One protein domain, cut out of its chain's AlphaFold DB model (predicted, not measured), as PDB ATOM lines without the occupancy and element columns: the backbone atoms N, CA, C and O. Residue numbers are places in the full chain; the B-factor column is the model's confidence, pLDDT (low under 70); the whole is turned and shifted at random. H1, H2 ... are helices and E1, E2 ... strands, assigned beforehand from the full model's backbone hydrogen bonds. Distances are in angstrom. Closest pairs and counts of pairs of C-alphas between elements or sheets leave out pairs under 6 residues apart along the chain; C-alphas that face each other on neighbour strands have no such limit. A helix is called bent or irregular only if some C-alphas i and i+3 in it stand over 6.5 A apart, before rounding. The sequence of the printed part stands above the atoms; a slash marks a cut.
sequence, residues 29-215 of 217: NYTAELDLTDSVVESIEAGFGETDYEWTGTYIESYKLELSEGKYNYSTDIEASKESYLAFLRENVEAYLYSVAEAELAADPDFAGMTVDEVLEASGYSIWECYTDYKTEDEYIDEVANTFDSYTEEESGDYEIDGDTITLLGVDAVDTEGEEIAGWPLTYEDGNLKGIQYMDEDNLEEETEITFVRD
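Overview. This is residues 29 to 215 of the 217 residues of an uncharacterized protein of Butyrivibrio fibrisolvens (UniProt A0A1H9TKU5). A closed barrel of eight antiparallel strands makes one end of a rod, and a long arm of helices runs from it to the other end. The bent helix H2 is the spine of this arm: H5 folds back beside its first part, H2a, while H3 and H4 pack on its second part, H2b. The 187 printed residues include five named helices and eight named strands in the order E1 H1 E2 E3 H2 H3 H4 H5 E4 E5 E6 E7 E8, a mixed class; E1 to E8 follow round the ring in order. The whole is loose, with a radius of gyration of the C-alphas of 21.2 A and spans of 68 by 32 by 26 A.

Arrangement. E1, residues 29 to 35, and E2, residues 60 to 68, are antiparallel neighbours, with N 32 and O 63 within hydrogen-bond range at 3.0 A. E2 forms a hairpin with E3, residues 71 to 76 (N 66 and O 73, 2.8 A). E3 neighbours E4, residues 154 to 162 (N 74 and O 155, 2.8 A). E4, E5 (165 to 174), E6 (180 to 189), E7 (192 to 198) and E8 (207 to 214) form a meander, each strand the antiparallel neighbour of the one before; N 167 and O 160, N 168 and O 184, N 187 and O 194, and N 195 and O 210 are 2.9, 2.9, 2.8 and 3.0 A apart. E8 and E1 close the ring (N 213 and O 31, 2.8 A). E5 bends by 114 degrees at residue 170. H2, residues 78 to 107, was assigned as one helix by its hydrogen bonds but is bent: C-alphas 91 and 94 are 7.9 A apart, and its arms H2a, 78 to 91, and H2b, 94 to 107, stand at a steep tilt of 43 degrees. H2a is on the barrel, at the sheet's level; its closest C-alphas to E2 are Ser 81 and Glu 61, 4.6 A. H5, residues 137 to 148, touches H2a at a shallow tilt of 23 degrees, opposite ways, closest at C-alphas Phe 148 and Lys 82, 6.4 A. H2b touches H3, residues 116 to 123, about perpendicular at 83 degrees (C-alphas Glu 102 and Val 116, 6.3 A), and, with residues 94 to 98 alone, H4, residues 127 to 131 (Leu 97 and Ile 127, 6.8 A). H1, residues 37 to 48, is near H2a. In H1, H2a, H2b, H3, H4 and H5 every O i to N i+4 pair is within hydrogen-bond range.

Along the chain. E1 begins at C-alpha 29 (11.891, -65.441, 46.674), and E8 ends at C-alpha 214 (10.849, -67.388, 41.190). From first to last C-alpha E2 measures 26.4 A, E4 24.4 A, H2a 19.7 A and H2b 20.3 A, the last ending at C-alpha 107 (1.418, -21.233, 17.657).

Size, cuts and confidence. The two C-alphas farthest apart are those of Glu 69 and Asp 110, 69.5 A. The printed part has no cut. The link from H1 to E2, 11 residues, is long. The mean pLDDT of the printed part is 90.2; residue 152 and residues 199 to 206 are under 70.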
ATOM      1  N   ASN A  29      11.766 -66.823  47.117       96.00
ATOM      2  CA  ASN A  29      11.891 -65.441  46.674       96.00
ATOM      3  C   ASN A  29      11.429 -65.328  45.226       96.00
ATOM      4  O   ASN A  29      11.690 -66.222  44.411       96.00
ATOM      5  N   TYR A  30      10.746 -64.236  44.929       96.25
ATOM      6  CA  TYR A  30      10.275 -63.908  43.603       96.25
ATOM      7  C   TYR A  30      10.574 -62.452  43.285       96.25
ATOM      8  O   TYR A  30      10.552 -61.591  44.166       96.25
ATOM      9  N   THR A  31      10.773 -62.190  42.002       96.81
ATOM     10  CA  THR A  31      10.978 -60.860  41.444       96.81
ATOM     11  C   THR A  31       9.986 -60.611  40.318       96.81
ATOM     12  O   THR A  31       9.625 -61.532  39.583       96.81
ATOM     13  N   ALA A  32       9.510 -59.379  40.201       95.75
ATOM     14  CA  ALA A  32       8.675 -58.936  39.093       95.75
ATOM     15  C   ALA A  32       9.192 -57.598  38.566       95.75
ATOM     16  O   ALA A  32       9.781 -56.821  39.312       95.75
ATOM     17  N   GLU A  33       8.957 -57.354  37.285       95.00
ATOM     18  CA  GLU A  33       9.266 -56.103  36.601       95.00
ATOM     19  C   GLU A  33       7.986 -55.627  35.918       95.00
ATOM     20  O   GLU A  33       7.298 -56.424  35.270       95.00
ATOM     21  N   LEU A  34       7.671 -54.347  36.079       91.69
ATOM     22  CA  LEU A  34       6.508 -53.699  35.495       91.69
ATOM     23  C   LEU A  34       6.968 -52.550  34.608       91.69
ATOM     24  O   LEU A  34       7.759 -51.715  35.039       91.69
ATOM     25  N   ASP A  35       6.496 -52.527  33.364       92.44
ATOM     26  CA  ASP A  35       6.771 -51.430  32.440       92.44
ATOM     27  C   ASP A  35       5.733 -50.328  32.649       92.44
ATOM     28  O   ASP A  35       4.553 -50.517  32.359       92.44
ATOM     29  N   LEU A  36       6.189 -49.196  33.179       89.69
ATOM     30  CA  LEU A  36       5.370 -48.024  33.490       89.69
ATOM     31  C   LEU A  36       5.684 -46.852  32.555       89.69
ATOM     32  O   LEU A  36       5.405 -45.696  32.879       89.69
ATOM     33  N   THR A  37       6.291 -47.131  31.399       92.81
ATOM     34  CA  THR A  37       6.721 -46.096  30.453       92.81
ATOM     35  C   THR A  37       5.549 -45.238  29.991       92.81
ATOM     36  O   THR A  37       5.627 -44.017  30.096       92.81
ATOM     37  N   ASP A  38       4.454 -45.858  29.547       90.25
ATOM     38  CA  ASP A  38       3.291 -45.132  29.022       90.25
ATOM     39  C   ASP A  38       2.651 -44.244  30.104       90.25
ATOM     40  O   ASP A  38       2.398 -43.068  29.861       90.25
ATOM     41  N   SER A  39       2.512 -44.756  31.333       86.38
ATOM     42  CA  SER A  39       2.028 -43.990  32.496       86.38
ATOM     43  C   SER A  39       2.851 -42.728  32.757       86.38
ATOM     44  O   SER A  39       2.327 -41.618  32.890       86.38
ATOM     45  N   VAL A  40       4.174 -42.887  32.812       89.62
ATOM     46  CA  VAL A  40       5.081 -41.765  33.051       89.62
ATOM     47  C   VAL A  40       5.008 -40.760  31.911       89.62
ATOM     48  O   VAL A  40       4.990 -39.557  32.171       89.62
ATOM     49  N   VAL A  41       4.953 -41.228  30.664       93.44
ATOM     50  CA  VAL A  41       4.798 -40.364  29.489       93.44
ATOM     51  C   VAL A  41       3.519 -39.542  29.595       93.44
ATOM     52  O   VAL A  41       3.586 -38.317  29.505       93.44
ATOM     53  N   GLU A  42       2.381 -40.178  29.869       90.50
ATOM     54  CA  GLU A  42       1.096 -39.493  30.028       90.50
ATOM     55  C   GLU A  42       1.133 -38.458  31.159       90.50
ATOM     56  O   GLU A  42       0.641 -37.339  31.001       90.50
ATOM     57  N   SER A  43       1.765 -38.789  32.288       88.56
ATOM     58  CA  SER A  43       1.925 -37.875  33.425       88.56
ATOM     59  C   SER A  43       2.776 -36.649  33.071       88.56
ATOM     60  O   SER A  43       2.414 -35.512  33.398       88.56
ATOM     61  N   ILE A  44       3.883 -36.850  32.347       91.81
ATOM     62  CA  ILE A  44       4.745 -35.756  31.889       91.81
ATOM     63  C   ILE A  44       4.005 -34.892  30.854       91.81
ATOM     64  O   ILE A  44       4.007 -33.662  30.971       91.81
ATOM     65  N   GLU A  45       3.315 -35.505  29.892       93.19
ATOM     66  CA  GLU A  45       2.540 -34.800  28.866       93.19
ATOM     67  C   GLU A  45       1.357 -34.022  29.444       93.19
ATOM     68  O   GLU A  45       1.102 -32.888  29.030       93.19
ATOM     69  N   ALA A  46       0.688 -34.552  30.468       90.69
ATOM     70  CA  ALA A  46      -0.339 -33.823  31.208       90.69
ATOM     71  C   ALA A  46       0.233 -32.609  31.965       90.69
ATOM     72  O   ALA A  46      -0.469 -31.610  32.157       90.69
ATOM     73  N   GLY A  47       1.495 -32.686  32.398       88.94
ATOM     74  CA  GLY A  47       2.196 -31.621  33.113       88.94
ATOM     75  C   GLY A  47       2.677 -30.477  32.218       88.94
ATOM     76  O   GLY A  47       2.514 -29.311  32.587       88.94
ATOM     77  N   PHE A  48       3.254 -30.789  31.053       90.50
ATOM     78  CA  PHE A  48       3.918 -29.798  30.189       90.50
ATOM     79  C   PHE A  48       3.236 -29.569  28.836       90.50
ATOM     80  O   PHE A  48       3.402 -28.497  28.254       90.50
ATOM     81  N   GLY A  49       2.433 -30.518  28.357       91.06
ATOM     82  CA  GLY A  49       1.673 -30.429  27.109       91.06
ATOM     83  C   GLY A  49       2.019 -31.521  26.093       91.06
ATOM     84  O   GLY A  49       3.163 -31.931  25.936       91.06
ATOM     85  N   GLU A  50       1.023 -31.978  25.344       91.00
ATOM     86  CA  GLU A  50       1.209 -32.999  24.307       91.00
ATOM     87  C   GLU A  50       1.969 -32.446  23.086       91.00
ATOM     88  O   GLU A  50       1.678 -31.347  22.595       91.00
ATOM     89  N   THR A  51       2.915 -33.228  22.555       93.19
ATOM     90  CA  THR A  51       3.681 -32.897  21.338       93.19
ATOM     91  C   THR A  51       3.824 -34.122  20.428       93.19
ATOM     92  O   THR A  51       3.319 -35.193  20.745       93.19
ATOM     93  N   ASP A  52       4.492 -33.989  19.280       92.88
ATOM     94  CA  ASP A  52       4.858 -35.120  18.415       92.88
ATOM     95  C   ASP A  52       6.231 -35.732  18.754       92.88
ATOM     96  O   ASP A  52       6.818 -36.433  17.927       92.88
ATOM     97  N   TYR A  53       6.742 -35.482  19.967       96.50
ATOM     98  CA  TYR A  53       7.979 -36.073  20.471       96.50
ATOM     99  C   TYR A  53       7.890 -37.609  20.528       96.50
ATOM    100  O   TYR A  53       6.934 -38.179  21.052       96.50
ATOM    101  N   GLU A  54       8.906 -38.293  19.996       96.69
ATOM    102  CA  GLU A  54       9.013 -39.753  20.048       96.69
ATOM    103  C   GLU A  54       9.835 -40.171  21.277       96.69
ATOM    104  O   GLU A  54      11.065 -40.091  21.261       96.69
ATOM    105  N   TRP A  55       9.156 -40.635  22.328       96.56
ATOM    106  CA  TRP A  55       9.783 -41.147  23.550       96.56
ATOM    107  C   TRP A  55      10.641 -42.393  23.290       96.56
ATOM    108  O   TRP A  55      10.254 -43.293  22.535       96.56
ATOM    109  N   THR A  56      11.809 -42.467  23.931       96.31
ATOM    110  CA  THR A  56      12.726 -43.614  23.851       96.31
ATOM    111  C   THR A  56      13.069 -44.173  25.230       96.31
ATOM    112  O   THR A  56      12.870 -43.529  26.256       96.31
ATOM    113  N   GLY A  57      13.597 -45.399  25.267       95.44
ATOM    114  CA  GLY A  57      13.889 -46.085  26.526       95.44
ATOM    115  C   GLY A  57      12.631 -46.617  27.215       95.44
ATOM    116  O   GLY A  57      11.562 -46.672  26.612       95.44
ATOM    117  N   THR A  58      12.792 -47.070  28.458       95.38
ATOM    118  CA  THR A  58      11.710 -47.641  29.271       95.38
ATOM    119  C   THR A  58      11.899 -47.285  30.740       95.38
ATOM    120  O   THR A  58      13.035 -47.282  31.230       95.38
ATOM    121  N   TYR A  59      10.801 -47.069  31.455       93.94
ATOM    122  CA  TYR A  59      10.786 -47.048  32.913       93.94
ATOM    123  C   TYR A  59      10.257 -48.383  33.443       93.94
ATOM    124  O   TYR A  59       9.095 -48.722  33.241       93.94
ATOM    125  N   ILE A  60      11.132 -49.129  34.120       94.38
ATOM    126  CA  ILE A  60      10.798 -50.392  34.768       94.38
ATOM    127  C   ILE A  60      10.771 -50.195  36.277       94.38
ATOM    128  O   ILE A  60      11.785 -49.832  36.881       94.38
ATOM    129  N   GLU A  61       9.637 -50.513  36.888       91.75
ATOM    130  CA  GLU A  61       9.538 -50.680  38.329       91.75
ATOM    131  C   GLU A  61       9.748 -52.148  38.702       91.75
ATOM    132  O   GLU A  61       9.179 -53.060  38.103       91.75
ATOM    133  N   SER A  62      10.630 -52.386  39.667       94.06
ATOM    134  CA  SER A  62      11.018 -53.725  40.103       94.06
ATOM    135  C   SER A  62      10.439 -54.031  41.478       94.06
ATOM    136  O   SER A  62      10.552 -53.221  42.391       94.06
ATOM    137  N   TYR A  63       9.904 -55.236  41.657       93.31
ATOM    138  CA  TYR A  63       9.288 -55.686  42.905       93.31
ATOM    139  C   TYR A  63       9.908 -56.988  43.407       93.31
ATOM    140  O   TYR A  63      10.374 -57.831  42.635       93.31
ATOM    141  N   LYS A  64       9.866 -57.177  44.724       95.62
ATOM    142  CA  LYS A  64      10.343 -58.358  45.448       95.62
ATOM    143  C   LYS A  64       9.216 -58.930  46.295       95.62
ATOM    144  O   LYS A  64       8.584 -58.203  47.057       95.62
ATOM    145  N   LEU A  65       9.018 -60.241  46.205       96.31
ATOM    146  CA  LEU A  65       8.082 -60.994  47.034       96.31
ATOM    147  C   LEU A  65       8.801 -62.184  47.679       96.31
ATOM    148  O   LEU A  65       9.232 -63.111  46.996       96.31
ATOM    149  N   GLU A  66       8.902 -62.186  49.003       97.06
ATOM    150  CA  GLU A  66       9.350 -63.331  49.795       97.06
ATOM    151  C   GLU A  66       8.134 -64.050  50.381       97.06
ATOM    152  O   GLU A  66       7.302 -63.429  51.039       97.06
ATOM    153  N   LEU A  67       8.047 -65.367  50.184       96.50
ATOM    154  CA  LEU A  67       7.040 -66.233  50.801       96.50
ATOM    155  C   LEU A  67       7.722 -67.264  51.697       96.50
ATOM    156  O   LEU A  67       8.592 -68.011  51.243       96.50
ATOM    157  N   SER A  68       7.311 -67.349  52.961       95.00
ATOM    158  CA  SER A  68       7.902 -68.282  53.922       95.00
ATOM    159  C   SER A  68       6.918 -68.652  55.025       95.00
ATOM    160  O   SER A  68       6.411 -67.788  55.738       95.00
ATOM    161  N   GLU A  69       6.636 -69.947  55.185       92.25
ATOM    162  CA  GLU A  69       5.835 -70.483  56.297       92.25
ATOM    163  C   GLU A  69       4.446 -69.821  56.477       92.25
ATOM    164  O   GLU A  69       3.940 -69.715  57.597       92.25
ATOM    165  N   GLY A  70       3.793 -69.406  55.384       92.81
ATOM    166  CA  GLY A  70       2.493 -68.715  55.431       92.81
ATOM    167  C   GLY A  70       2.577 -67.200  55.648       92.81
ATOM    168  O   GLY A  70       1.542 -66.559  55.814       92.81
ATOM    169  N   LYS A  71       3.783 -66.623  55.649       96.44
ATOM    170  CA  LYS A  71       4.044 -65.181  55.722       96.44
ATOM    171  C   LYS A  71       4.609 -64.646  54.414       96.44
ATOM    172  O   LYS A  71       5.383 -65.347  53.763       96.44
ATOM    173  N   TYR A  72       4.253 -63.413  54.069       97.19
ATOM    174  CA  TYR A  72       4.853 -62.701  52.946       97.19
ATOM    175  C   TYR A  72       5.598 -61.442  53.397       97.19
ATOM    176  O   TYR A  72       5.245 -60.833  54.411       97.19
ATOM    177  N   ASN A  73       6.607 -61.066  52.615       96.31
ATOM    178  CA  ASN A  73       7.157 -59.717  52.558       96.31
ATOM    179  C   ASN A  73       7.149 -59.267  51.090       96.31
ATOM    180  O   ASN A  73       7.716 -59.956  50.243       96.31
ATOM    181  N   TYR A  74       6.464 -58.170  50.797       93.12
ATOM    182  CA  TYR A  74       6.328 -57.557  49.483       93.12
ATOM    183  C   TYR A  74       6.967 -56.172  49.532       93.12
ATOM    184  O   TYR A  74       6.743 -55.422  50.478       93.12
ATOM    185  N   SER A  75       7.795 -55.840  48.548       92.75
ATOM    186  CA  SER A  75       8.483 -54.551  48.525       92.75
ATOM    187  C   SER A  75       8.889 -54.143  47.122       92.75
ATOM    188  O   SER A  75       9.152 -55.001  46.276       92.75
ATOM    189  N   THR A  76       9.032 -52.843  46.913       91.06
ATOM    190  CA  THR A  76       9.608 -52.280  45.688       91.06
ATOM    191  C   THR A  76      11.134 -52.254  45.804       91.06
ATOM    192  O   THR A  76      11.702 -51.876  46.835       91.06
ATOM    193  N   ASP A  77      11.843 -52.665  44.753       92.31
ATOM    194  CA  ASP A  77      13.294 -52.524  44.640       92.31
ATOM    195  C   ASP A  77      13.652 -51.085  44.254       92.31
ATOM    196  O   ASP A  77      14.012 -50.791  43.117       92.31
ATOM    197  N   ILE A  78      13.532 -50.185  45.234       90.19
ATOM    198  CA  ILE A  78      13.649 -48.731  45.055       90.19
ATOM    199  C   ILE A  78      14.931 -48.335  44.319       90.19
ATOM    200  O   ILE A  78      14.896 -47.426  43.497       90.19
ATOM    201  N   GLU A  79      16.060 -48.997  44.584       91.75
ATOM    202  CA  GLU A  79      17.327 -48.671  43.918       91.75
ATOM    203  C   GLU A  79      17.262 -48.989  42.417       91.75
ATOM    204  O   GLU A  79      17.593 -48.129  41.601       91.75
ATOM    205  N   ALA A  80      16.762 -50.173  42.047       92.94
ATOM    206  CA  ALA A  80      16.610 -50.576  40.651       92.94
ATOM    207  C   ALA A  80      15.565 -49.721  39.914       92.94
ATOM    208  O   ALA A  80      15.846 -49.213  38.825       92.94
ATOM    209  N   SER A  81      14.398 -49.494  40.529       93.19
ATOM    210  CA  SER A  81      13.336 -48.653  39.962       93.19
ATOM    211  C   SER A  81      13.813 -47.212  39.768       93.19
ATOM    212  O   SER A  81      13.643 -46.635  38.694       93.19
ATOM    213  N   LYS A  82      14.510 -46.641  40.761       94.06
ATOM    214  CA  LYS A  82      15.116 -45.306  40.673       94.06
ATOM    215  C   LYS A  82      16.131 -45.230  39.540       94.06
ATOM    216  O   LYS A  82      16.103 -44.280  38.762       94.06
ATOM    217  N   GLU A  83      17.047 -46.192  39.437       95.50
ATOM    218  CA  GLU A  83      18.032 -46.209  38.352       95.50
ATOM    219  C   GLU A  83      17.354 -46.238  36.977       95.50
ATOM    220  O   GLU A  83      17.744 -45.461  36.099       95.50
ATOM    221  N   SER A  84      16.312 -47.063  36.808       96.25
ATOM    222  CA  SER A  84      15.540 -47.116  35.564       96.25
ATOM    223  C   SER A  84      14.832 -45.794  35.271       96.25
ATOM    224  O   SER A  84      14.923 -45.297  34.149       96.25
ATOM    225  N   TYR A  85      14.159 -45.201  36.261       94.88
ATOM    226  CA  TYR A  85      13.408 -43.960  36.082       94.88
ATOM    227  C   TYR A  85      14.318 -42.786  35.724       94.88
ATOM    228  O   TYR A  85      14.089 -42.073  34.749       94.88
ATOM    229  N   LEU A  86      15.415 -42.605  36.465       95.81
ATOM    230  CA  LEU A  86      16.354 -41.516  36.207       95.81
ATOM    231  C   LEU A  86      17.060 -41.677  34.855       95.81
ATOM    232  O   LEU A  86      17.412 -40.674  34.237       95.81
ATOM    233  N   ALA A  87      17.296 -42.908  34.395       96.75
ATOM    234  CA  ALA A  87      17.823 -43.145  33.054       96.75
ATOM    235  C   ALA A  87      16.818 -42.711  31.977       96.75
ATOM    236  O   ALA A  87      17.198 -41.970  31.072       96.75
ATOM    237  N   PHE A  88      15.547 -43.100  32.124       97.25
ATOM    238  CA  PHE A  88      14.469 -42.690  31.225       97.25
ATOM    239  C   PHE A  88      14.319 -41.161  31.155       97.25
ATOM    240  O   PHE A  88      14.279 -40.595  30.060       97.25
ATOM    241  N   LEU A  89      14.314 -40.473  32.305       95.62
ATOM    242  CA  LEU A  89      14.189 -39.012  32.345       95.62
ATOM    243  C   LEU A  89      15.364 -38.303  31.663       95.62
ATOM    244  O   LEU A  89      15.144 -37.394  30.865       95.62
ATOM    245  N   ARG A  90      16.604 -38.730  31.939       96.19
ATOM    246  CA  ARG A  90      17.809 -38.150  31.316       96.19
ATOM    247  C   ARG A  90      17.847 -38.337  29.803       96.19
ATOM    248  O   ARG A  90      18.412 -37.519  29.087       96.19
ATOM    249  N   GLU A  91      17.288 -39.435  29.306       96.94
ATOM    250  CA  GLU A  91      17.246 -39.694  27.869       96.94
ATOM    251  C   GLU A  91      16.247 -38.778  27.146       96.94
ATOM    252  O   GLU A  91      16.489 -38.424  25.992       96.94
ATOM    253  N   ASN A  92      15.168 -38.356  27.819       97.00
ATOM    254  CA  ASN A  92      14.016 -37.762  27.140       97.00
ATOM    255  C   ASN A  92      13.668 -36.324  27.530       97.00
ATOM    256  O   ASN A  92      13.323 -35.535  26.651       97.00
ATOM    257  N   VAL A  93      13.710 -35.968  28.819       94.56
ATOM    258  CA  VAL A  93      12.992 -34.781  29.318       94.56
ATOM    259  C   VAL A  93      13.474 -33.497  28.655       94.56
ATOM    260  O   VAL A  93      12.640 -32.711  28.223       94.56
ATOM    261  N   GLU A  94      14.784 -33.279  28.498       96.06
ATOM    262  CA  GLU A  94      15.267 -32.045  27.861       96.06
ATOM    263  C   GLU A  94      14.754 -31.911  26.422       96.06
ATOM    264  O   GLU A  94      14.203 -30.874  26.054       96.06
ATOM    265  N   ALA A  95      14.903 -32.964  25.614       96.88
ATOM    266  CA  ALA A  95      14.478 -32.955  24.218       96.88
ATOM    267  C   ALA A  95      12.959 -32.772  24.091       96.88
ATOM    268  O   ALA A  95      12.490 -32.028  23.228       96.88
ATOM    269  N   TYR A  96      12.202 -33.386  24.996       97.38
ATOM    270  CA  TYR A  96      10.766 -33.192  25.098       97.38
ATOM    271  C   TYR A  96      10.396 -31.742  25.473       97.38
ATOM    272  O   TYR A  96       9.538 -31.152  24.820       97.38
ATOM    273  N   LEU A  97      11.086 -31.102  26.426       96.50
ATOM    274  CA  LEU A  97      10.853 -29.684  26.751       96.50
ATOM    275  C   LEU A  97      11.126 -28.761  25.551       96.50
ATOM    276  O   LEU A  97      10.387 -27.800  25.332       96.50
ATOM    277  N   TYR A  98      12.148 -29.060  24.740       97.06
ATOM    278  CA  TYR A  98      12.360 -28.348  23.474       97.06
ATOM    279  C   TYR A  98      11.194 -28.556  22.500       97.06
ATOM    280  O   TYR A  98      10.752 -27.582  21.895       97.06
ATOM    281  N   SER A  99      10.662 -29.775  22.383       97.31
ATOM    282  CA  SER A  99       9.482 -30.068  21.553       97.31
ATOM    283  C   SER A  99       8.261 -29.237  21.976       97.31
ATOM    284  O   SER A  99       7.594 -28.625  21.139       97.31
ATOM    285  N   VAL A 100       8.010 -29.128  23.288       96.62
ATOM    286  CA  VAL A 100       6.932 -28.285  23.839       96.62
ATOM    287  C   VAL A 100       7.147 -26.822  23.448       96.62
ATOM    288  O   VAL A 100       6.242 -26.182  22.909       96.62
ATOM    289  N   ALA A 101       8.363 -26.303  23.630       95.50
ATOM    290  CA  ALA A 101       8.700 -24.931  23.261       95.50
ATOM    291  C   ALA A 101       8.542 -24.657  21.762       95.50
ATOM    292  O   ALA A 101       8.033 -23.605  21.369       95.50
ATOM    293  N   GLU A 102       8.943 -25.593  20.905       95.25
ATOM    294  CA  GLU A 102       8.764 -25.478  19.458       95.25
ATOM    295  C   GLU A 102       7.281 -25.406  19.076       95.25
ATOM    296  O   GLU A 102       6.896 -24.562  18.256       95.25
ATOM    297  N   ALA A 103       6.438 -26.233  19.699       93.69
ATOM    298  CA  ALA A 103       4.995 -26.219  19.484       93.69
ATOM    299  C   ALA A 103       4.358 -24.889  19.928       93.69
ATOM    300  O   ALA A 103       3.549 -24.312  19.190       93.69
ATOM    301  N   GLU A 104       4.752 -24.360  21.091       93.31
ATOM    302  CA  GLU A 104       4.268 -23.072  21.604       93.31
ATOM    303  C   GLU A 104       4.692 -21.896  20.713       93.31
ATOM    304  O   GLU A 104       3.855 -21.067  20.338       93.31
ATOM    305  N   LEU A 105       5.962 -21.842  20.298       93.44
ATOM    306  CA  LEU A 105       6.468 -20.790  19.408       93.44
ATOM    307  C   LEU A 105       5.809 -20.835  18.028       93.44
ATOM    308  O   LEU A 105       5.511 -19.789  17.451       93.44
ATOM    309  N   ALA A 106       5.553 -22.028  17.487       91.69
ATOM    310  CA  ALA A 106       4.860 -22.177  16.210       91.69
ATOM    311  C   ALA A 106       3.406 -21.672  16.262       91.69
ATOM    312  O   ALA A 106       2.863 -21.241  15.237       91.69
ATOM    313  N   ALA A 107       2.775 -21.715  17.440       92.38
ATOM    314  CA  ALA A 107       1.418 -21.233  17.657       92.38
ATOM    315  C   ALA A 107       1.336 -19.706  17.868       92.38
ATOM    316  O   ALA A 107       0.277 -19.121  17.607       92.38
ATOM    317  N   ASP A 108       2.422 -19.054  18.296       93.31
ATOM    318  CA  ASP A 108       2.452 -17.617  18.585       93.31
ATOM    319  C   ASP A 108       3.009 -16.781  17.403       93.31
ATOM    320  O   ASP A 108       4.191 -16.863  17.054       93.31
ATOM    321  N   PRO A 109       2.189 -15.913  16.773       91.94
ATOM    322  CA  PRO A 109       2.630 -15.088  15.650       91.94
ATOM    323  C   PRO A 109       3.713 -14.058  16.004       91.94
ATOM    324  O   PRO A 109       4.407 -13.605  15.089       91.94
ATOM    325  N   ASP A 110       3.866 -13.671  17.273       91.62
ATOM    326  CA  ASP A 110       4.881 -12.697  17.697       91.62
ATOM    327  C   ASP A 110       6.299 -13.290  17.646       91.62
ATOM    328  O   ASP A 110       7.269 -12.546  17.470       91.62
ATOM    329  N   PHE A 111       6.416 -14.620  17.693       90.69
ATOM    330  CA  PHE A 111       7.677 -15.358  17.586       90.69
ATOM    331  C   PHE A 111       7.889 -16.007  16.211       90.69
ATOM    332  O   PHE A 111       8.808 -16.805  16.021       90.69
ATOM    333  N   ALA A 112       7.075 -15.650  15.213       89.38
ATOM    334  CA  ALA A 112       7.133 -16.260  13.891       89.38
ATOM    335  C   ALA A 112       8.535 -16.165  13.253       89.38
ATOM    336  O   ALA A 112       9.015 -15.088  12.892       89.38
ATOM    337  N   GLY A 113       9.153 -17.330  13.037       88.81
ATOM    338  CA  GLY A 113      10.478 -17.460  12.426       88.81
ATOM    339  C   GLY A 113      11.652 -17.376  13.402       88.81
ATOM    340  O   GLY A 113      12.786 -17.349  12.929       88.81
ATOM    341  N   MET A 114      11.393 -17.338  14.711       94.12
ATOM    342  CA  MET A 114      12.407 -17.508  15.751       94.12
ATOM    343  C   MET A 114      12.544 -18.984  16.132       94.12
ATOM    344  O   MET A 114      11.572 -19.737  16.117       94.12
ATOM    345  N   THR A 115      13.761 -19.386  16.473       95.62
ATOM    346  CA  THR A 115      14.068 -20.690  17.079       95.62
ATOM    347  C   THR A 115      13.963 -20.621  18.603       95.62
ATOM    348  O   THR A 115      14.074 -19.536  19.178       95.62
ATOM    349  N   VAL A 116      13.796 -21.773  19.267       96.00
ATOM    350  CA  VAL A 116      13.811 -21.854  20.740       96.00
ATOM    351  C   VAL A 116      15.101 -21.250  21.301       96.00
ATOM    352  O   VAL A 116      15.033 -20.371  22.156       96.00
ATOM    353  N   ASP A 117      16.262 -21.606  20.745       96.06
ATOM    354  CA  ASP A 117      17.567 -21.078  21.169       96.06
ATOM    355  C   ASP A 117      17.649 -19.543  21.111       96.06
ATOM    356  O   ASP A 117      18.167 -18.912  22.033       96.06
ATOM    357  N   GLU A 118      17.120 -18.915  20.055       95.19
ATOM    358  CA  GLU A 118      17.105 -17.449  19.929       95.19
ATOM    359  C   GLU A 118      16.218 -16.790  20.994       95.19
ATOM    360  O   GLU A 118      16.542 -15.706  21.492       95.19
ATOM    361  N   VAL A 119      15.099 -17.429  21.348       94.62
ATOM    362  CA  VAL A 119      14.199 -16.954  22.407       94.62
ATOM    363  C   VAL A 119      14.851 -17.117  23.780       94.62
ATOM    364  O   VAL A 119      14.828 -16.169  24.570       94.62
ATOM    365  N   LEU A 120      15.479 -18.264  24.049       94.94
ATOM    366  CA  LEU A 120      16.207 -18.534  25.292       94.94
ATOM    367  C   LEU A 120      17.400 -17.582  25.471       94.94
ATOM    368  O   LEU A 120      17.572 -16.994  26.539       94.94
ATOM    369  N   GLU A 121      18.185 -17.329  24.417       94.19
ATOM    370  CA  GLU A 121      19.293 -16.361  24.468       94.19
ATOM    371  C   GLU A 121      18.788 -14.942  24.778       94.19
ATOM    372  O   GLU A 121      19.391 -14.220  25.578       94.19
ATOM    373  N   ALA A 122      17.669 -14.533  24.171       93.44
ATOM    374  CA  ALA A 122      17.085 -13.212  24.390       93.44
ATOM    375  C   ALA A 122      16.458 -13.057  25.785       93.44
ATOM    376  O   ALA A 122      16.500 -11.960  26.355       93.44
ATOM    377  N   SER A 123      15.867 -14.125  26.326       91.75
ATOM    378  CA  SER A 123      15.240 -14.140  27.650       91.75
ATOM    379  C   SER A 123      16.275 -14.250  28.777       91.75
ATOM    380  O   SER A 123      16.071 -13.694  29.859       91.75
ATOM    381  N   GLY A 124      17.409 -14.900  28.500       93.00
ATOM    382  CA  GLY A 124      18.451 -15.204  29.476       93.00
ATOM    383  C   GLY A 124      18.122 -16.388  30.388       93.00
ATOM    384  O   GLY A 124      18.803 -16.538  31.403       93.00
ATOM    385  N   TYR A 125      17.104 -17.183  30.046       93.31
ATOM    386  CA  TYR A 125      16.699 -18.402  30.752       93.31
ATOM    387  C   TYR A 125      17.164 -19.656  30.004       93.31
ATOM    388  O   TYR A 125      17.307 -19.635  28.780       93.31
ATOM    389  N   SER A 126      17.394 -20.752  30.728       94.81
ATOM    390  CA  SER A 126      17.516 -22.083  30.117       94.81
ATOM    391  C   SER A 126      16.140 -22.688  29.812       94.81
ATOM    392  O   SER A 126      15.129 -22.239  30.350       94.81
ATOM    393  N   ILE A 127      16.097 -23.738  28.980       95.25
ATOM    394  CA  ILE A 127      14.855 -24.491  28.734       95.25
ATOM    395  C   ILE A 127      14.260 -25.032  30.044       95.25
ATOM    396  O   ILE A 127      13.054 -24.963  30.264       95.25
ATOM    397  N   TRP A 128      15.130 -25.470  30.959       95.19
ATOM    398  CA  TRP A 128      14.756 -25.937  32.287       95.19
ATOM    399  C   TRP A 128      14.090 -24.832  33.103       95.19
ATOM    400  O   TRP A 128      13.027 -25.079  33.653       95.19
ATOM    401  N   GLU A 129      14.625 -23.607  33.121       94.19
ATOM    402  CA  GLU A 129      14.009 -22.493  33.867       94.19
ATOM    403  C   GLU A 129      12.684 -22.018  33.247       94.19
ATOM    404  O   GLU A 129      11.902 -21.338  33.911       94.19
ATOM    405  N   CYS A 130      12.440 -22.314  31.965       92.00
ATOM    406  CA  CYS A 130      11.199 -21.941  31.288       92.00
ATOM    407  C   CYS A 130      10.028 -22.854  31.656       92.00
ATOM    408  O   CYS A 130       8.914 -22.356  31.823       92.00
ATOM    409  N   TYR A 131      10.275 -24.158  31.787       91.75
ATOM    410  CA  TYR A 131       9.227 -25.153  32.044       91.75
ATOM    411  C   TYR A 131       9.245 -25.696  33.469       91.75
ATOM    412  O   TYR A 131       8.258 -26.254  33.934       91.75
ATOM    413  N   THR A 132      10.343 -25.507  34.188       89.75
ATOM    414  CA  THR A 132      10.540 -25.991  35.552       89.75
ATOM    415  C   THR A 132      11.109 -24.876  36.431       89.75
ATOM    416  O   THR A 132      11.499 -23.815  35.949       89.75
ATOM    417  N   ASP A 133      11.215 -25.126  37.735       90.88
ATOM    418  CA  ASP A 133      11.876 -24.202  38.666       90.88
ATOM    419  C   ASP A 133      13.409 -24.412  38.749       90.88
ATOM    420  O   ASP A 133      14.079 -23.783  39.576       90.88
ATOM    421  N   TYR A 134      13.982 -25.285  37.911       93.88
ATOM    422  CA  TYR A 134      15.395 -25.686  37.950       93.88
ATOM    423  C   TYR A 134      16.214 -25.037  36.842       93.88
ATOM    424  O   TYR A 134      15.714 -24.746  35.757       93.88
ATOM    425  N   LYS A 135      17.514 -24.843  37.084       92.19
ATOM    426  CA  LYS A 135      18.400 -24.218  36.090       92.19
ATOM    427  C   LYS A 135      18.963 -25.181  35.072       92.19
ATOM    428  O   LYS A 135      19.318 -24.774  33.963       92.19
ATOM    429  N   THR A 136      19.107 -26.429  35.482       93.75
ATOM    430  CA  THR A 136      19.824 -27.470  34.752       93.75
ATOM    431  C   THR A 136      19.131 -28.804  34.947       93.75
ATOM    432  O   THR A 136      18.549 -29.026  36.008       93.75
ATOM    433  N   GLU A 137      19.324 -29.707  33.990       93.75
ATOM    434  CA  GLU A 137      18.946 -31.116  34.094       93.75
ATOM    435  C   GLU A 137      19.400 -31.744  35.418       93.75
ATOM    436  O   GLU A 137      18.583 -32.313  36.130       93.75
ATOM    437  N   ASP A 138      20.675 -31.583  35.792       95.31
ATOM    438  CA  ASP A 138      21.231 -32.193  37.009       95.31
ATOM    439  C   ASP A 138      20.471 -31.766  38.279       95.31
ATOM    440  O   ASP A 138      20.178 -32.602  39.126       95.31
ATOM    441  N   GLU A 139      20.096 -30.486  38.401       95.19
ATOM    442  CA  GLU A 139      19.306 -29.984  39.538       95.19
ATOM    443  C   GLU A 139      17.900 -30.608  39.590       95.19
ATOM    444  O   GLU A 139      17.426 -30.948  40.675       95.19
ATOM    445  N   TYR A 140      17.246 -30.770  38.436       93.25
ATOM    446  CA  TYR A 140      15.937 -31.421  38.335       93.25
ATOM    447  C   TYR A 140      16.032 -32.911  38.687       93.25
ATOM    448  O   TYR A 140      15.307 -33.406  39.550       93.25
ATOM    449  N   ILE A 141      16.976 -33.618  38.063       94.50
ATOM    450  CA  ILE A 141      17.200 -35.052  38.255       94.50
ATOM    451  C   ILE A 141      17.608 -35.370  39.700       94.50
ATOM    452  O   ILE A 141      17.146 -36.370  40.248       94.50
ATOM    453  N   ASP A 142      18.425 -34.529  40.341       94.38
ATOM    454  CA  ASP A 142      18.809 -34.700  41.746       94.38
ATOM    455  C   ASP A 142      17.603 -34.569  42.692       94.38
ATOM    456  O   ASP A 142      17.490 -35.339  43.648       94.38
ATOM    457  N   GLU A 143      16.671 -33.642  42.441       92.25
ATOM    458  CA  GLU A 143      15.454 -33.531  43.258       92.25
ATOM    459  C   GLU A 143      14.531 -34.738  43.067       92.25
ATOM    460  O   GLU A 143      14.027 -35.299  44.047       92.25
ATOM    461  N   VAL A 144      14.349 -35.193  41.824       90.69
ATOM    462  CA  VAL A 144      13.578 -36.414  41.539       90.69
ATOM    463  C   VAL A 144      14.206 -37.614  42.252       90.69
ATOM    464  O   VAL A 144      13.512 -38.378  42.924       90.69
ATOM    465  N   ALA A 145      15.533 -37.742  42.192       91.88
ATOM    466  CA  ALA A 145      16.281 -38.798  42.864       91.88
ATOM    467  C   ALA A 145      16.107 -38.768  44.394       91.88
ATOM    468  O   ALA A 145      15.946 -39.824  45.006       91.88
ATOM    469  N   ASN A 146      16.128 -37.579  45.005       90.06
ATOM    470  CA  ASN A 146      15.906 -37.403  46.445       90.06
ATOM    471  C   ASN A 146      14.468 -37.741  46.851       90.06
ATOM    472  O   ASN A 146      14.242 -38.243  47.952       90.06
ATOM    473  N   THR A 147      13.504 -37.464  45.971       86.25
ATOM    474  CA  THR A 147      12.100 -37.819  46.190       86.25
ATOM    475  C   THR A 147      11.951 -39.342  46.189       86.25
ATOM    476  O   THR A 147      11.406 -39.880  47.149       86.25
ATOM    477  N   PHE A 148      12.558 -40.043  45.218       83.31
ATOM    478  CA  PHE A 148      12.638 -41.514  45.172       83.31
ATOM    479  C   PHE A 148      13.216 -42.134  46.455       83.31
ATOM    480  O   PHE A 148      12.644 -43.071  47.001       83.31
ATOM    481  N   ASP A 149      14.301 -41.567  46.995       81.38
ATOM    482  CA  ASP A 149      14.939 -42.067  48.229       81.38
ATOM    483  C   ASP A 149      14.055 -41.941  49.482       81.38
ATOM    484  O   ASP A 149      14.359 -42.529  50.523       81.38
ATOM    485  N   SER A 150      12.991 -41.138  49.411       79.12
ATOM    486  CA  SER A 150      12.030 -40.975  50.500       79.12
ATOM    487  C   SER A 150      10.874 -41.974  50.454       79.12
ATOM    488  O   SER A 150      10.175 -42.112  51.462       79.12
ATOM    489  N   TYR A 151      10.694 -42.683  49.334       76.81
ATOM    490  CA  TYR A 151       9.696 -43.738  49.229       76.81
ATOM    491  C   TYR A 151      10.162 -44.981  49.974       76.81
ATOM    492  O   TYR A 151      11.319 -45.391  49.914       76.81
ATOM    493  N   THR A 152       9.227 -45.590  50.688       69.62
ATOM    494  CA  THR A 152       9.379 -46.929  51.240       69.62
ATOM    495  C   THR A 152       8.069 -47.646  51.005       69.62
ATOM    496  O   THR A 152       7.083 -47.333  51.670       69.62
ATOM    497  N   GLU A 153       8.072 -48.590  50.078       77.56
ATOM    498  CA  GLU A 153       6.953 -49.491  49.858       77.56
ATOM    499  C   GLU A 153       7.396 -50.876  50.322       77.56
ATOM    500  O   GLU A 153       8.151 -51.578  49.651       77.56
ATOM    501  N   GLU A 154       7.024 -51.204  51.557       88.44
ATOM    502  CA  GLU A 154       7.235 -52.519  52.154       88.44
ATOM    503  C   GLU A 154       5.960 -52.906  52.898       88.44
ATOM    504  O   GLU A 154       5.520 -52.211  53.820       88.44
ATOM    505  N   GLU A 155       5.392 -54.041  52.517       90.81
ATOM    506  CA  GLU A 155       4.230 -54.632  53.153       90.81
ATOM    507  C   GLU A 155       4.542 -56.061  53.594       90.81
ATOM    508  O   GLU A 155       5.180 -56.844  52.895       90.81
ATOM    509  N   SER A 156       4.073 -56.432  54.782       95.06
ATOM    510  CA  SER A 156       4.237 -57.794  55.279       95.06
ATOM    511  C   SER A 156       2.983 -58.287  55.974       95.06
ATOM    512  O   SER A 156       2.311 -57.558  56.709       95.06
ATOM    513  N   GLY A 157       2.693 -59.569  55.785       95.69
ATOM    514  CA  GLY A 157       1.448 -60.143  56.264       95.69
ATOM    515  C   GLY A 157       1.400 -61.660  56.191       95.69
ATOM    516  O   GLY A 157       2.415 -62.352  56.102       95.69
ATOM    517  N   ASP A 158       0.186 -62.180  56.311       97.12
ATOM    518  CA  ASP A 158      -0.131 -63.592  56.125       97.12
ATOM    519  C   ASP A 158      -0.593 -63.828  54.684       97.12
ATOM    520  O   ASP A 158      -1.267 -62.976  54.111       97.12
ATOM    521  N   TYR A 159      -0.290 -64.996  54.117       95.94
ATOM    522  CA  TYR A 159      -0.946 -65.445  52.888       95.94
ATOM    523  C   TYR A 159      -1.718 -66.743  53.107       95.94
ATOM    524  O   TYR A 159      -1.299 -67.640  53.844       95.94
ATOM    525  N   GLU A 160      -2.859 -66.856  52.434       94.56
ATOM    526  CA  GLU A 160      -3.649 -68.085  52.383       94.56
ATOM    527  C   GLU A 160      -3.437 -68.807  51.052       94.56
ATOM    528  O   GLU A 160      -3.054 -68.199  50.060       94.56
ATOM    529  N   ILE A 161      -3.654 -70.124  51.041       93.69
ATOM    530  CA  ILE A 161      -3.505 -70.964  49.848       93.69
ATOM    531  C   ILE A 161      -4.851 -71.620  49.551       93.69
ATOM    532  O   ILE A 161      -5.345 -72.398  50.376       93.69
ATOM    533  N   ASP A 162      -5.372 -71.403  48.346       92.06
ATOM    534  CA  ASP A 162      -6.500 -72.149  47.787       92.06
ATOM    535  C   ASP A 162      -6.122 -72.743  46.425       92.06
ATOM    536  O   ASP A 162      -6.043 -72.062  45.404       92.06
ATOM    537  N   GLY A 163      -5.842 -74.049  46.415       91.88
ATOM    538  CA  GLY A 163      -5.424 -74.765  45.214       91.88
ATOM    539  C   GLY A 163      -4.122 -74.218  44.622       91.88
ATOM    540  O   GLY A 163      -3.040 -74.495  45.144       91.88
ATOM    541  N   ASP A 164      -4.258 -73.495  43.513       94.19
ATOM    542  CA  ASP A 164      -3.159 -72.913  42.740       94.19
ATOM    543  C   ASP A 164      -2.980 -71.412  42.998       94.19
ATOM    544  O   ASP A 164      -2.065 -70.811  42.446       94.19
ATOM    545  N   THR A 165      -3.811 -70.818  43.848       93.94
ATOM    546  CA  THR A 165      -3.784 -69.392  44.162       93.94
ATOM    547  C   THR A 165      -3.264 -69.183  45.577       93.94
ATOM    548  O   THR A 165      -3.633 -69.916  46.503       93.94
ATOM    549  N   ILE A 166      -2.410 -68.177  45.744       95.06
ATOM    550  CA  ILE A 166      -2.127 -67.577  47.045       95.06
ATOM    551  C   ILE A 166      -2.846 -66.236  47.139       95.06
ATOM    552  O   ILE A 166      -2.973 -65.542  46.137       95.06
ATOM    553  N   THR A 167      -3.301 -65.861  48.326       95.50
ATOM    554  CA  THR A 167      -3.869 -64.530  48.570       95.50
ATOM    555  C   THR A 167      -3.024 -63.830  49.614       95.50
ATOM    556  O   THR A 167      -2.961 -64.312  50.746       95.50
ATOM    557  N   LEU A 168      -2.376 -62.724  49.242       95.38
ATOM    558  CA  LEU A 168      -1.635 -61.871  50.170       95.38
ATOM    559  C   LEU A 168      -2.647 -61.037  50.961       95.38
ATOM    560  O   LEU A 168      -3.292 -60.148  50.414       95.38
ATOM    561  N   LEU A 169      -2.861 -61.371  52.234       93.38
ATOM    562  CA  LEU A 169      -3.862 -60.689  53.054       93.38
ATOM    563  C   LEU A 169      -3.366 -59.305  53.473       93.38
ATOM    564  O   LEU A 169      -2.213 -59.163  53.882       93.38
ATOM    565  N   GLY A 170      -4.266 -58.324  53.473       86.56
ATOM    566  CA  GLY A 170      -3.955 -56.951  53.883       86.56
ATOM    567  C   GLY A 170      -3.494 -56.042  52.749       86.56
ATOM    568  O   GLY A 170      -3.655 -54.839  52.905       86.56
ATOM    569  N   VAL A 171      -3.060 -56.621  51.625       86.81
ATOM    570  CA  VAL A 171      -2.750 -55.880  50.400       86.81
ATOM    571  C   VAL A 171      -4.062 -55.448  49.758       86.81
ATOM    572  O   VAL A 171      -4.920 -56.300  49.487       86.81
ATOM    573  N   ASP A 172      -4.212 -54.148  49.522       81.38
ATOM    574  CA  ASP A 172      -5.373 -53.604  48.829       81.38
ATOM    575  C   ASP A 172      -5.433 -54.170  47.403       81.38
ATOM    576  O   ASP A 172      -4.460 -54.165  46.650       81.38
ATOM    577  N   ALA A 173      -6.584 -54.733  47.049       82.88
ATOM    578  CA  ALA A 173      -6.808 -55.346  45.752       82.88
ATOM    579  C   ALA A 173      -8.284 -55.259  45.377       82.88
ATOM    580  O   ALA A 173      -9.166 -55.236  46.242       82.88
ATOM    581  N   VAL A 174      -8.544 -55.280  44.075       79.00
ATOM    582  CA  VAL A 174      -9.889 -55.340  43.502       79.00
ATOM    583  C   VAL A 174     -10.067 -56.625  42.699       79.00
ATOM    584  O   VAL A 174      -9.098 -57.231  42.236       79.00
ATOM    585  N   ASP A 175     -11.306 -57.091  42.571       77.44
ATOM    586  CA  ASP A 175     -11.640 -58.142  41.615       77.44
ATOM    587  C   ASP A 175     -11.810 -57.588  40.191       77.44
ATOM    588  O   ASP A 175     -11.734 -56.389  39.948       77.44
ATOM    589  N   THR A 176     -12.077 -58.475  39.230       73.06
ATOM    590  CA  THR A 176     -12.276 -58.114  37.812       73.06
ATOM    591  C   THR A 176     -13.514 -57.245  37.544       73.06
ATOM    592  O   THR A 176     -13.785 -56.899  36.395       73.06
ATOM    593  N   GLU A 177     -14.354 -57.007  38.554       76.44
ATOM    594  CA  GLU A 177     -15.496 -56.090  38.490       76.44
ATOM    595  C   GLU A 177     -15.177 -54.739  39.164       76.44
ATOM    596  O   GLU A 177     -16.032 -53.848  39.155       76.44
ATOM    597  N   GLY A 178     -13.956 -54.564  39.690       71.69
ATOM    598  CA  GLY A 178     -13.491 -53.366  40.387       71.69
ATOM    599  C   GLY A 178     -13.912 -53.297  41.858       71.69
ATOM    600  O   GLY A 178     -13.855 -52.226  42.459       71.69
ATOM    601  N   GLU A 179     -14.380 -54.400  42.448       80.94
ATOM    602  CA  GLU A 179     -14.819 -54.432  43.847       80.94
ATOM    603  C   GLU A 179     -13.659 -54.811  44.776       80.94
ATOM    604  O   GLU A 179     -12.929 -55.766  44.510       80.94
ATOM    605  N   GLU A 180     -13.512 -54.100  45.898       83.00
ATOM    606  CA  GLU A 180     -12.491 -54.388  46.915       83.00
ATOM    607  C   GLU A 180     -12.586 -55.840  47.422       83.00
ATOM    608  O   GLU A 180     -13.644 -56.319  47.852       83.00
ATOM    609  N   ILE A 181     -11.445 -56.530  47.452       85.94
ATOM    610  CA  ILE A 181     -11.305 -57.888  47.985       85.94
ATOM    611  C   ILE A 181     -10.326 -57.924  49.160       85.94
ATOM    612  O   ILE A 181      -9.488 -57.053  49.345       85.94
ATOM    613  N   ALA A 182     -10.439 -58.955  50.003       85.50
ATOM    614  CA  ALA A 182      -9.748 -59.036  51.299       85.50
ATOM    615  C   ALA A 182      -8.221 -59.285  51.230       85.50
ATOM    616  O   ALA A 182      -7.603 -59.624  52.244       85.50
ATOM    617  N   GLY A 183      -7.631 -59.188  50.046       90.69
ATOM    618  CA  GLY A 183      -6.226 -59.455  49.795       90.69
ATOM    619  C   GLY A 183      -5.969 -59.720  48.321       90.69
ATOM    620  O   GLY A 183      -6.883 -60.073  47.574       90.69
ATOM    621  N   TRP A 184      -4.709 -59.608  47.927       93.00
ATOM    622  CA  TRP A 184      -4.287 -59.692  46.539       93.00
ATOM    623  C   TRP A 184      -4.081 -61.144  46.074       93.00
ATOM    624  O   TRP A 184      -3.203 -61.840  46.604       93.00
ATOM    625  N   PRO A 185      -4.889 -61.662  45.125       94.19
ATOM    626  CA  PRO A 185      -4.758 -63.030  44.645       94.19
ATOM    627  C   PRO A 185      -3.667 -63.156  43.574       94.19
ATOM    628  O   PRO A 185      -3.729 -62.523  42.522       94.19
ATOM    629  N   LEU A 186      -2.724 -64.072  43.796       94.81
ATOM    630  CA  LEU A 186      -1.689 -64.459  42.842       94.81
ATOM    631  C   LEU A 186      -1.858 -65.929  42.443       94.81
ATOM    632  O   LEU A 186      -1.817 -66.834  43.280       94.81
ATOM    633  N   THR A 187      -2.039 -66.192  41.153       94.94
ATOM    634  CA  THR A 187      -2.233 -67.539  40.603       94.94
ATOM    635  C   THR A 187      -0.911 -68.133  40.140       94.94
ATOM    636  O   THR A 187      -0.159 -67.510  39.396       94.94
ATOM    637  N   TYR A 188      -0.632 -69.366  40.556       92.56
ATOM    638  CA  TYR A 188       0.586 -70.076  40.197       92.56
ATOM    639  C   TYR A 188       0.463 -70.797  38.859       92.56
ATOM    640  O   TYR A 188      -0.258 -71.794  38.732       92.56
ATOM    641  N   GLU A 189       1.252 -70.351  37.889       90.50
ATOM    642  CA  GLU A 189       1.299 -70.883  36.532       90.50
ATOM    643  C   GLU A 189       2.756 -71.035  36.083       90.50
ATOM    644  O   GLU A 189       3.556 -70.111  36.194       90.50
ATOM    645  N   ASP A 190       3.119 -72.231  35.608       87.25
ATOM    646  CA  ASP A 190       4.436 -72.535  35.026       87.25
ATOM    647  C   ASP A 190       5.670 -72.145  35.869       87.25
ATOM    648  O   ASP A 190       6.757 -71.937  35.336       87.25
ATOM    649  N   GLY A 191       5.538 -72.123  37.200       85.25
ATOM    650  CA  GLY A 191       6.637 -71.768  38.106       85.25
ATOM    651  C   GLY A 191       6.587 -70.341  38.644       85.25
ATOM    652  O   GLY A 191       7.353 -70.032  39.555       85.25
ATOM    653  N   ASN A 192       5.666 -69.523  38.136       92.69
ATOM    654  CA  ASN A 192       5.533 -68.103  38.434       92.69
ATOM    655  C   ASN A 192       4.213 -67.814  39.152       92.69
ATOM    656  O   ASN A 192       3.285 -68.622  39.105       92.69
ATOM    657  N   LEU A 193       4.130 -66.653  39.792       95.38
ATOM    658  CA  LEU A 193       2.926 -66.131  40.431       95.38
ATOM    659  C   LEU A 193       2.415 -64.935  39.627       95.38
ATOM    660  O   LEU A 193       3.155 -63.985  39.409       95.38
ATOM    661  N   LYS A 194       1.166 -64.990  39.172       95.12
ATOM    662  CA  LYS A 194       0.550 -63.946  38.347       95.12
ATOM    663  C   LYS A 194      -0.593 -63.267  39.074       95.12
ATOM    664  O   LYS A 194      -1.448 -63.965  39.620       95.12
ATOM    665  N   GLY A 195      -0.634 -61.946  39.039       91.12
ATOM    666  CA  GLY A 195      -1.686 -61.136  39.643       91.12
ATOM    667  C   GLY A 195      -2.059 -59.952  38.769       91.12
ATOM    668  O   GLY A 195      -1.403 -59.683  37.767       91.12
ATOM    669  N   ILE A 196      -3.106 -59.247  39.183       87.94
ATOM    670  CA  ILE A 196      -3.460 -57.933  38.649       87.94
ATOM    671  C   ILE A 196      -3.147 -56.913  39.733       87.94
ATOM    672  O   ILE A 196      -3.730 -56.995  40.813       87.94
ATOM    673  N   GLN A 197      -2.201 -56.017  39.481       79.62
ATOM    674  CA  GLN A 197      -1.899 -54.901  40.368       79.62
ATOM    675  C   GLN A 197      -2.790 -53.721  39.986       79.62
ATOM    676  O   GLN A 197      -2.954 -53.418  38.804       79.62
ATOM    677  N   TYR A 198      -3.382 -53.086  40.994       71.56
ATOM    678  CA  TYR A 198      -4.173 -51.876  40.817       71.56
ATOM    679  C   TYR A 198      -3.328 -50.684  41.263       71.56
ATOM    680  O   TYR A 198      -2.890 -50.648  42.411       71.56
ATOM    681  N   MET A 199      -3.062 -49.744  40.359       67.56
ATOM    682  CA  MET A 199      -2.112 -48.647  40.583       67.56
ATOM    683  C   MET A 199      -2.832 -47.304  40.776       67.56
ATOM    684  O   MET A 199      -2.537 -46.316  40.106       67.56
ATOM    685  N   ASP A 200      -3.787 -47.267  41.715       58.09
ATOM    686  CA  ASP A 200      -4.558 -46.049  42.037       58.09
ATOM    687  C   ASP A 200      -3.641 -44.901  42.504       58.09
ATOM    688  O   ASP A 200      -3.895 -43.729  42.231       58.09
ATOM    689  N   GLU A 201      -2.539 -45.235  43.189       53.12
ATOM    690  CA  GLU A 201      -1.581 -44.250  43.710       53.12
ATOM    691  C   GLU A 201      -0.795 -43.524  42.605       53.12
ATOM    692  O   GLU A 201      -0.386 -42.379  42.810       53.12
ATOM    693  N   ASP A 202      -0.683 -44.124  41.416       52.81
ATOM    694  CA  ASP A 202      -0.012 -43.543  40.247       52.81
ATOM    695  C   ASP A 202      -0.982 -42.855  39.278       52.81
ATOM    696  O   ASP A 202      -0.604 -42.499  38.161       52.81
ATOM    697  N   ASN A 203      -2.236 -42.624  39.698       49.88
ATOM    698  CA  ASN A 203      -3.297 -42.070  38.847       49.88
ATOM    699  C   ASN A 203      -3.589 -42.930  37.601       49.88
ATOM    700  O   ASN A 203      -4.157 -42.438  36.622       49.88
ATOM    701  N   LEU A 204      -3.222 -44.212  37.635       53.00
ATOM    702  CA  LEU A 204      -3.496 -45.144  36.557       53.00
ATOM    703  C   LEU A 204      -4.854 -45.796  36.791       53.00
ATOM    704  O   LEU A 204      -5.038 -46.569  37.726       53.00
ATOM    705  N   GLU A 205      -5.808 -45.534  35.896       52.94
ATOM    706  CA  GLU A 205      -7.088 -46.260  35.844       52.94
ATOM    707  C   GLU A 205      -6.920 -47.698  35.291       52.94
ATOM    708  O   GLU A 205      -7.895 -48.321  34.864       52.94
ATOM    709  N   GLU A 206      -5.691 -48.225  35.248       62.12
ATOM    710  CA  GLU A 206      -5.351 -49.449  34.533       62.12
ATOM    711  C   GLU A 206      -4.997 -50.605  35.474       62.12
ATOM    712  O   GLU A 206      -4.147 -50.522  36.360       62.12
ATOM    713  N   GLU A 207      -5.686 -51.722  35.247       75.12
ATOM    714  CA  GLU A 207      -5.347 -53.029  35.789       75.12
ATOM    715  C   GLU A 207      -4.122 -53.577  35.050       75.12
ATOM    716  O   GLU A 207      -4.221 -53.957  33.877       75.12
ATOM    717  N   THR A 208      -2.983 -53.683  35.738       81.12
ATOM    718  CA  THR A 208      -1.749 -54.176  35.114       81.12
ATOM    719  C   THR A 208      -1.447 -55.600  35.562       81.12
ATOM    720  O   THR A 208      -1.395 -55.912  36.753       81.12
ATOM    721  N   GLU A 209      -1.246 -56.507  34.601       88.56
ATOM    722  CA  GLU A 209      -0.793 -57.864  34.911       88.56
ATOM    723  C   GLU A 209       0.659 -57.825  35.393       88.56
ATOM    724  O   GLU A 209       1.551 -57.366  34.684       88.56
ATOM    725  N   ILE A 210       0.904 -58.392  36.572       91.44
ATOM    726  CA  ILE A 210       2.243 -58.585  37.115       91.44
ATOM    727  C   ILE A 210       2.564 -60.074  37.196       91.44
ATOM    728  O   ILE A 210       1.739 -60.901  37.600       91.44
ATOM    729  N   THR A 211       3.788 -60.432  36.807       95.81
ATOM    730  CA  THR A 211       4.294 -61.804  36.895       95.81
ATOM    731  C   THR A 211       5.544 -61.853  37.762       95.81
ATOM    732  O   THR A 211       6.626 -61.451  37.347       95.81
ATOM    733  N   PHE A 212       5.401 -62.442  38.942       96.44
ATOM    734  CA  PHE A 212       6.487 -62.777  39.851       96.44
ATOM    735  C   PHE A 212       7.163 -64.076  39.411       96.44
ATOM    736  O   PHE A 212       6.586 -65.169  39.478       96.44
ATOM    737  N   VAL A 213       8.411 -63.960  38.976       96.38
ATOM    738  CA  VAL A 213       9.278 -65.071  38.592       96.38
ATOM    739  C   VAL A 213      10.055 -65.530  39.815       96.38
ATOM    740  O   VAL A 213      10.631 -64.721  40.534       96.38
ATOM    741  N   ARG A 214      10.076 -66.841  40.070       93.88
ATOM    742  CA  ARG A 214      10.849 -67.388  41.190       93.88
ATOM    743  C   ARG A 214      12.349 -67.260  40.920       93.88
ATOM    744  O   ARG A 214      12.829 -67.710  39.878       93.88
ATOM    745  N   ASP A 215      13.086 -66.757  41.904       91.62
ATOM    746  CA  ASP A 215      14.542 -66.666  41.843       91.62
ATOM    747  C   ASP A 215      15.179 -68.064  41.762       91.62
ATOM    748  O   ASP A 215      14.717 -69.032  42.376       91.62
TER     749      ASP A 215